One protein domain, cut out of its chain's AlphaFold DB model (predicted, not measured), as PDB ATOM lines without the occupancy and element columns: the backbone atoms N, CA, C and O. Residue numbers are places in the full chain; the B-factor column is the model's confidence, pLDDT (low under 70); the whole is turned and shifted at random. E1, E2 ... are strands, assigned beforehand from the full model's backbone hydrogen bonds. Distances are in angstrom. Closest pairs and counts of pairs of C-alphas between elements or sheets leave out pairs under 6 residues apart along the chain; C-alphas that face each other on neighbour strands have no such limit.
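Overview. This is residues 218 to 285 of the 369 residues of the protein "uncharacterized protein LOC104962007 isoform X2" of Notothenia coriiceps (black rockcod) (UniProt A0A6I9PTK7). Little regular structure is present: a hairpin of two short strands, E2 and E3, with loops round it, E1 passing close to its open end at Cys 249 and E4 standing off from it. The long loop of residues 231 to 248 joins E1 to E2. The 68 printed residues hold no named helix and four strands, E1 to E4, with 20 residues: all strand. The sheet, E2 - E3, is antiparallel; the whole is compact, radius of gyration of the C-alphas 12.2 A, spanning 36 by 27 by 23 A.

Along the chain. E2, residues 249 to 253, is 13.7 A long and E3, residues 259 to 263, 13.2 A. E1, residues 226 to 230, is 11.0 A long and begins at C-alpha 226 (106.671, 69.449, 9.076). E4, residues 270 to 274, is 13.2 A long and ends at C-alpha 274 (113.701, 55.400, 6.149).

Arrangement. In the hairpin E2 and E3, N 250 and O 262 are 2.8 A apart, within hydrogen-bond range. The closest C-alphas of E1 and E2, Tyr 229 and Cys 249, are 5.7 A apart. E1 and E4 are near each other, with 5 pairs of C-alphas within 10 A. E3 and E4 are apart.

Size, cuts and confidence. The printed part has no cut. The link E1 to E2 is long. No printed residue is under 70 in pLDDT.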
ATOM      1  N   ASP A 218     105.472  65.309  11.211       94.25
ATOM      2  CA  ASP A 218     104.167  65.510  11.847       94.25
ATOM      3  C   ASP A 218     103.060  65.414  10.793       94.25
ATOM      4  O   ASP A 218     102.961  66.242   9.881       94.25
ATOM      5  N   SER A 219     102.203  64.403  10.918       88.56
ATOM      6  CA  SER A 219     101.162  64.126   9.934       88.56
ATOM      7  C   SER A 219      99.921  65.012  10.091       88.56
ATOM      8  O   SER A 219      98.978  64.861   9.315       88.56
ATOM      9  N   ARG A 220      99.872  65.922  11.078       84.69
ATOM     10  CA  ARG A 220      98.761  66.891  11.195       84.69
ATOM     11  C   ARG A 220      98.672  67.819   9.986       84.69
ATOM     12  O   ARG A 220      97.584  68.277   9.646       84.69
ATOM     13  N   VAL A 221      99.811  68.130   9.369       79.31
ATOM     14  CA  VAL A 221      99.898  69.110   8.286       79.31
ATOM     15  C   VAL A 221      99.898  68.377   6.948       79.31
ATOM     16  O   VAL A 221     100.944  68.106   6.368       79.31
ATOM     17  N   TYR A 222      98.704  68.042   6.454       76.62
ATOM     18  CA  TYR A 222      98.521  67.269   5.216       76.62
ATOM     19  C   TYR A 222      99.154  67.906   3.973       76.62
ATOM     20  O   TYR A 222      99.587  67.189   3.078       76.62
ATOM     21  N   LEU A 223      99.188  69.238   3.908       82.62
ATOM     22  CA  LEU A 223      99.665  69.959   2.725       82.62
ATOM     23  C   LEU A 223     101.174  70.220   2.747       82.62
ATOM     24  O   LEU A 223     101.749  70.429   1.691       82.62
ATOM     25  N   ASN A 224     101.802  70.198   3.925       85.12
ATOM     26  CA  ASN A 224     103.224  70.480   4.122       85.12
ATOM     27  C   ASN A 224     103.701  69.768   5.399       85.12
ATOM     28  O   ASN A 224     103.737  70.397   6.462       85.12
ATOM     29  N   PRO A 225     104.000  68.459   5.339       87.69
ATOM     30  CA  PRO A 225     104.421  67.712   6.516       87.69
ATOM     31  C   PRO A 225     105.667  68.364   7.120       87.69
ATOM     32  O   PRO A 225     106.706  68.477   6.471       87.69
ATOM     33  N   LYS A 226     105.554  68.821   8.370       93.00
ATOM     34  CA  LYS A 226     106.671  69.449   9.076       93.00
ATOM     35  C   LYS A 226     107.637  68.362   9.531       93.00
ATOM     36  O   LYS A 226     107.241  67.451  10.258       93.00
ATOM     37  N   GLU A 227     108.895  68.478   9.127       94.69
ATOM     38  CA  GLU A 227     109.979  67.660   9.664       94.69
ATOM     39  C   GLU A 227     110.204  68.021  11.139       94.69
ATOM     40  O   GLU A 227     110.436  69.179  11.489       94.69
ATOM     41  N   ILE A 228     110.066  67.024  12.012       95.25
ATOM     42  CA  ILE A 228     110.172  67.167  13.476       95.25
ATOM     43  C   ILE A 228     111.367  66.408  14.052       95.25
ATOM     44  O   ILE A 228     111.651  66.522  15.244       95.25
ATOM     45  N   TYR A 229     112.051  65.619  13.227       95.25
ATOM     46  CA  TYR A 229     113.295  64.936  13.558       95.25
ATOM     47  C   TYR A 229     114.061  64.630  12.274       95.25
ATOM     48  O   TYR A 229     113.475  64.079  11.340       95.25
ATOM     49  N   GLN A 230     115.362  64.912  12.292       95.44
ATOM     50  CA  GLN A 230     116.322  64.571  11.250       95.44
ATOM     51  C   GLN A 230     117.470  63.783  11.890       95.44
ATOM     52  O   GLN A 230     118.077  64.243  12.852       95.44
ATOM     53  N   GLY A 231     117.715  62.570  11.404       91.50
ATOM     54  CA  GLY A 231     118.763  61.682  11.890       91.50
ATOM     55  C   GLY A 231     120.025  61.769  11.036       91.50
ATOM     56  O   GLY A 231     119.968  61.630   9.815       91.50
ATOM     57  N   ASP A 232     121.178  61.885  11.692       87.00
ATOM     58  CA  ASP A 232     122.480  62.104  11.044       87.00
ATOM     59  C   ASP A 232     123.176  60.807  10.572       87.00
ATOM     60  O   ASP A 232     124.398  60.745  10.454       87.00
ATOM     61  N   ASN A 233     122.424  59.726  10.328       78.38
ATOM     62  CA  ASN A 233     122.939  58.363  10.070       78.38
ATOM     63  C   ASN A 233     123.846  57.787  11.182       78.38
ATOM     64  O   ASN A 233     124.462  56.732  11.010       78.38
ATOM     65  N   THR A 234     123.941  58.451  12.332       82.81
ATOM     66  CA  THR A 234     124.666  57.959  13.504       82.81
ATOM     67  C   THR A 234     123.811  56.974  14.295       82.81
ATOM     68  O   THR A 234     122.582  57.032  14.272       82.81
ATOM     69  N   LYS A 235     124.455  56.075  15.051       91.81
ATOM     70  CA  LYS A 235     123.741  55.211  16.005       91.81
ATOM     71  C   LYS A 235     122.940  56.079  16.979       91.81
ATOM     72  O   LYS A 235     123.469  57.069  17.481       91.81
ATOM     73  N   PHE A 236     121.694  55.698  17.258       94.38
ATOM     74  CA  PHE A 236     120.859  56.443  18.200       94.38
ATOM     75  C   PHE A 236     121.477  56.433  19.611       94.38
ATOM     76  O   PHE A 236     122.015  55.404  20.034       94.38
ATOM     77  N   PRO A 237     121.395  57.548  20.354       94.50
ATOM     78  CA  PRO A 237     121.872  57.615  21.732       94.50
ATOM     79  C   PRO A 237     121.015  56.740  22.652       94.50
ATOM     80  O   PRO A 237     119.897  56.348  22.302       94.50
ATOM     81  N   ARG A 238     121.507  56.437  23.858       94.19
ATOM     82  CA  ARG A 238     120.701  55.699  24.843       94.19
ATOM     83  C   ARG A 238     119.589  56.578  25.405       94.19
ATOM     84  O   ARG A 238     119.785  57.768  25.628       94.19
ATOM     85  N   CYS A 239     118.441  55.986  25.732       91.94
ATOM     86  CA  CYS A 239     117.317  56.741  26.298       91.94
ATOM     87  C   CYS A 239     117.611  57.376  27.672       91.94
ATOM     88  O   CYS A 239     116.924  58.304  28.077       91.94
ATOM     89  N   SER A 240     118.650  56.919  28.376       89.44
ATOM     90  CA  SER A 240     119.139  57.540  29.615       89.44
ATOM     91  C   SER A 240     119.965  58.815  29.394       89.44
ATOM     92  O   SER A 240     120.229  59.535  30.351       89.44
ATOM     93  N   GLU A 241     120.436  59.052  28.167       89.81
ATOM     94  CA  GLU A 241     121.334  60.163  27.809       89.81
ATOM     95  C   GLU A 241     120.583  61.335  27.169       89.81
ATOM     96  O   GLU A 241     121.120  62.438  27.079       89.81
ATOM     97  N   ILE A 242     119.343  61.113  26.725       88.19
ATOM     98  CA  ILE A 242     118.546  62.149  26.075       88.19
ATOM     99  C   ILE A 242     117.890  63.069  27.104       88.19
ATOM    100  O   ILE A 242     117.412  62.647  28.156       88.19
ATOM    101  N   SER A 243     117.849  64.353  26.768       84.75
ATOM    102  CA  SER A 243     117.017  65.320  27.480       84.75
ATOM    103  C   SER A 243     115.566  65.226  26.994       84.75
ATOM    104  O   SER A 243     115.327  64.703  25.902       84.75
ATOM    105  N   PRO A 244     114.590  65.717  27.779       77.75
ATOM    106  CA  PRO A 244     113.200  65.764  27.347       77.75
ATOM    107  C   PRO A 244     113.070  66.457  25.982       77.75
ATOM    108  O   PRO A 244     113.739  67.473  25.762       77.75
ATOM    109  N   PRO A 245     112.229  65.934  25.072       79.31
ATOM    110  CA  PRO A 245     111.972  66.608  23.810       79.31
ATOM    111  C   PRO A 245     111.377  67.994  24.085       79.31
ATOM    112  O   PRO A 245     110.453  68.123  24.886       79.31
ATOM    113  N   GLY A 246     111.912  69.022  23.420       86.25
ATOM    114  CA  GLY A 246     111.257  70.327  23.318       86.25
ATOM    115  C   GLY A 246     110.070  70.247  22.353       86.25
ATOM    116  O   GLY A 246     109.243  69.346  22.441       86.25
ATOM    117  N   ASP A 247     110.025  71.123  21.350       88.62
ATOM    118  CA  ASP A 247     108.919  71.139  20.376       88.62
ATOM    119  C   ASP A 247     108.972  70.052  19.289       88.62
ATOM    120  O   ASP A 247     108.101  70.003  18.417       88.62
ATOM    121  N   ASN A 248     109.978  69.182  19.362       92.94
ATOM    122  CA  ASN A 248     110.339  68.184  18.362       92.94
ATOM    123  C   ASN A 248     110.203  66.758  18.918       92.94
ATOM    124  O   ASN A 248     109.820  66.551  20.070       92.94
ATOM    125  N   CYS A 249     110.523  65.757  18.099       94.56
ATOM    126  CA  CYS A 249     110.686  64.387  18.578       94.56
ATOM    127  C   CYS A 249     112.163  64.071  18.822       94.56
ATOM    128  O   CYS A 249     113.042  64.551  18.110       94.56
ATOM    129  N   THR A 250     112.432  63.221  19.806       94.69
ATOM    130  CA  THR A 250     113.762  62.670  20.086       94.69
ATOM    131  C   THR A 250     113.709  61.155  19.952       94.69
ATOM    132  O   THR A 250     112.772  60.516  20.436       94.69
ATOM    133  N   VAL A 251     114.710  60.580  19.291       94.81
ATOM    134  CA  VAL A 251     114.830  59.136  19.072       94.81
ATOM    135  C   VAL A 251     115.973  58.599  19.920       94.81
ATOM    136  O   VAL A 251     117.048  59.195  19.969       94.81
ATOM    137  N   CYS A 252     115.754  57.468  20.583       94.88
ATOM    138  CA  CYS A 252     116.783  56.815  21.379       94.88
ATOM    139  C   CYS A 252     116.648  55.293  21.369       94.88
ATOM    140  O   CYS A 252     115.595  54.727  21.067       94.88
ATOM    141  N   LEU A 253     117.744  54.634  21.729       94.12
ATOM    142  CA  LEU A 253     117.810  53.203  21.965       94.12
ATOM    143  C   LEU A 253     117.615  52.899  23.444       94.12
ATOM    144  O   LEU A 253     118.312  53.413  24.322       94.12
ATOM    145  N   ASP A 254     116.665  52.018  23.700       90.50
ATOM    146  CA  ASP A 254     116.434  51.458  25.015       90.50
ATOM    147  C   ASP A 254     117.455  50.355  25.357       90.50
ATOM    148  O   ASP A 254     118.128  49.809  24.479       90.50
ATOM    149  N   LEU A 255     117.531  49.962  26.634       87.31
ATOM    150  CA  LEU A 255     118.351  48.838  27.110       87.31
ATOM    151  C   LEU A 255     118.024  47.527  26.381       87.31
ATOM    152  O   LEU A 255     118.905  46.703  26.143       87.31
ATOM    153  N   SER A 256     116.764  47.355  25.980       86.94
ATOM    154  CA  SER A 256     116.282  46.204  25.209       86.94
ATOM    155  C   SER A 256     116.648  46.247  23.713       86.94
ATOM    156  O   SER A 256     116.201  45.392  22.947       86.94
ATOM    157  N   SER A 257     117.438  47.238  23.274       89.56
ATOM    158  CA  SER A 257     117.696  47.556  21.856       89.56
ATOM    159  C   SER A 257     116.433  47.901  21.055       89.56
ATOM    160  O   SER A 257     116.426  47.842  19.826       89.56
ATOM    161  N   SER A 258     115.347  48.250  21.748       92.62
ATOM    162  CA  SER A 258     114.134  48.794  21.141       92.62
ATOM    163  C   SER A 258     114.340  50.277  20.845       92.62
ATOM    164  O   SER A 258     114.866  51.007  21.686       92.62
ATOM    165  N   ILE A 259     113.924  50.733  19.665       94.44
ATOM    166  CA  ILE A 259     113.978  52.154  19.314       94.44
ATOM    167  C   ILE A 259     112.703  52.819  19.826       94.44
ATOM    168  O   ILE A 259     111.594  52.462  19.413       94.44
ATOM    169  N   ASN A 260     112.876  53.783  20.726       94.75
ATOM    170  CA  ASN A 260     111.801  54.581  21.292       94.75
ATOM    171  C   ASN A 260     111.872  56.011  20.760       94.75
ATOM    172  O   ASN A 260     112.947  56.576  20.561       94.75
ATOM    173  N   ILE A 261     110.698  56.587  20.535       95.19
ATOM    174  CA  ILE A 261     110.512  57.923  19.990       95.19
ATOM    175  C   ILE A 261     109.663  58.696  20.990       95.19
ATOM    176  O   ILE A 261     108.516  58.335  21.254       95.19
ATOM    177  N   PHE A 262     110.235  59.761  21.537       93.81
ATOM    178  CA  PHE A 262     109.579  60.652  22.482       93.81
ATOM    179  C   PHE A 262     109.243  61.951  21.768       93.81
ATOM    180  O   PHE A 262     110.128  62.606  21.227       93.81
ATOM    181  N   CYS A 263     107.976  62.331  21.768       94.25
ATOM    182  CA  CYS A 263     107.480  63.527  21.104       94.25
ATOM    183  C   CYS A 263     106.699  64.377  22.102       94.25
ATOM    184  O   CYS A 263     106.073  63.843  23.019       94.25
ATOM    185  N   SER A 264     106.678  65.691  21.901       92.56
ATOM    186  CA  SER A 264     105.791  66.563  22.672       92.56
ATOM    187  C   SER A 264     104.305  66.230  22.450       92.56
ATOM    188  O   SER A 264     103.914  65.664  21.424       92.56
ATOM    189  N   GLU A 265     103.450  66.606  23.403       90.25
ATOM    190  CA  GLU A 265     101.998  66.373  23.379       90.25
ATOM    191  C   GLU A 265     101.313  66.983  22.143       90.25
ATOM    192  O   GLU A 265     100.375  66.413  21.564       90.25
ATOM    193  N   HIS A 266     101.822  68.136  21.692       89.62
ATOM    194  CA  HIS A 266     101.327  68.859  20.521       89.62
ATOM    195  C   HIS A 266     101.732  68.235  19.187       89.62
ATOM    196  O   HIS A 266     101.290  68.729  18.156       89.62
ATOM    197  N   ILE A 267     102.491  67.137  19.172       89.94
ATOM    198  CA  ILE A 267     102.802  66.377  17.953       89.94
ATOM    199  C   ILE A 267     101.716  65.322  17.749       89.94
ATOM    200  O   ILE A 267     101.175  64.766  18.706       89.94
ATOM    201  N   GLY A 268     101.202  65.185  16.528       87.12
ATOM    202  CA  GLY A 268      99.941  64.480  16.274       87.12
ATOM    203  C   GLY A 268     100.101  62.987  16.121       87.12
ATOM    204  O   GLY A 268     100.464  62.274  17.057       87.12
ATOM    205  N   GLN A 269      99.734  62.528  14.936       91.12
ATOM    206  CA  GLN A 269     100.243  61.283  14.394       91.12
ATOM    207  C   GLN A 269     101.585  61.597  13.722       91.12
ATOM    208  O   GLN A 269     101.831  62.724  13.289       91.12
ATOM    209  N   ILE A 270     102.476  60.614  13.708       94.44
ATOM    210  CA  ILE A 270     103.807  60.753  13.127       94.44
ATOM    211  C   ILE A 270     103.951  59.765  11.980       94.44
ATOM    212  O   ILE A 270     103.483  58.631  12.079       94.44
ATOM    213  N   ASN A 271     104.624  60.198  10.922       94.69
ATOM    214  CA  ASN A 271     105.041  59.337   9.824       94.69
ATOM    215  C   ASN A 271     106.559  59.191   9.877       94.69
ATOM    216  O   ASN A 271     107.283  60.185   9.942       94.69
ATOM    217  N   LEU A 272     107.033  57.950   9.867       95.06
ATOM    218  CA  LEU A 272     108.451  57.624   9.916       95.06
ATOM    219  C   LEU A 272     108.931  57.308   8.504       95.06
ATOM    220  O   LEU A 272     108.269  56.548   7.797       95.06
ATOM    221  N   VAL A 273     110.082  57.856   8.121       94.12
ATOM    222  CA  VAL A 273     110.680  57.649   6.801       94.12
ATOM    223  C   VAL A 273     112.109  57.127   6.947       94.12
ATOM    224  O   VAL A 273     112.944  57.699   7.657       94.12
ATOM    225  N   GLU A 274     112.379  56.009   6.279       93.62
ATOM    226  CA  GLU A 274     113.701  55.400   6.149       93.62
ATOM    227  C   GLU A 274     114.637  56.248   5.280       93.62
ATOM    228  O   GLU A 274     114.213  57.078   4.477       93.62
ATOM    229  N   GLY A 275     115.942  55.980   5.363       87.75
ATOM    230  CA  GLY A 275     116.943  56.650   4.527       87.75
ATOM    231  C   GLY A 275     116.741  56.518   3.008       87.75
ATOM    232  O   GLY A 275     117.248  57.356   2.268       87.75
ATOM    233  N   ASN A 276     115.988  55.512   2.549       89.00
ATOM    234  CA  ASN A 276     115.613  55.298   1.143       89.00
ATOM    235  C   ASN A 276     114.308  56.021   0.732       89.00
ATOM    236  O   ASN A 276     113.891  55.893  -0.415       89.00
ATOM    237  N   GLY A 277     113.652  56.744   1.647       89.19
ATOM    238  CA  GLY A 277     112.366  57.405   1.405       89.19
ATOM    239  C   GLY A 277     111.127  56.529   1.642       89.19
ATOM    240  O   GLY A 277     110.011  57.001   1.440       89.19
ATOM    241  N   MET A 278     111.287  55.276   2.077       92.75
ATOM    242  CA  MET A 278     110.174  54.368   2.364       92.75
ATOM    243  C   MET A 278     109.560  54.649   3.742       92.75
ATOM    244  O   MET A 278     110.265  54.960   4.702       92.75
ATOM    245  N   TYR A 279     108.236  54.523   3.852       93.12
ATOM    246  CA  TYR A 279     107.520  54.732   5.110       93.12
ATOM    247  C   TYR A 279     107.586  53.504   6.023       93.12
ATOM    248  O   TYR A 279     107.305  52.386   5.592       93.12
ATOM    249  N   ILE A 280     107.855  53.726   7.312       92.50
ATOM    250  CA  ILE A 280     107.831  52.679   8.340       92.50
ATOM    251  C   ILE A 280     106.438  52.648   8.975       92.50
ATOM    252  O   ILE A 280     106.076  53.521   9.762       92.50
ATOM    253  N   GLY A 281     105.644  51.629   8.638       85.62
ATOM    254  CA  GLY A 281     104.238  51.547   9.057       85.62
ATOM    255  C   GLY A 281     104.002  51.043  10.486       85.62
ATOM    256  O   GLY A 281     102.917  51.230  11.035       85.62
ATOM    257  N   THR A 282     104.988  50.393  11.112       84.38
ATOM    258  CA  THR A 282     104.738  49.595  12.325       84.38
ATOM    259  C   THR A 282     105.267  50.266  13.594       84.38
ATOM    260  O   THR A 282     106.322  49.902  14.123       84.38
ATOM    261  N   ILE A 283     104.496  51.215  14.132       91.00
ATOM    262  CA  ILE A 283     104.764  51.868  15.426       91.00
ATOM    263  C   ILE A 283     103.692  51.546  16.476       91.00
ATOM    264  O   ILE A 283     102.510  51.395  16.178       91.00
ATOM    265  N   SER A 284     104.112  51.422  17.735       90.00
ATOM    266  CA  SER A 284     103.241  51.222  18.896       90.00
ATOM    267  C   SER A 284     103.134  52.514  19.690       90.00
ATOM    268  O   SER A 284     104.158  53.047  20.094       90.00
ATOM    269  N   LEU A 285     101.919  52.978  19.994       86.81
ATOM    270  CA  LEU A 285     101.662  54.242  20.713       86.81
ATOM    271  C   LEU A 285     101.982  54.199  22.221       86.81
ATOM    272  O   LEU A 285     101.593  55.085  22.978       86.81
TER     273      LEU A 285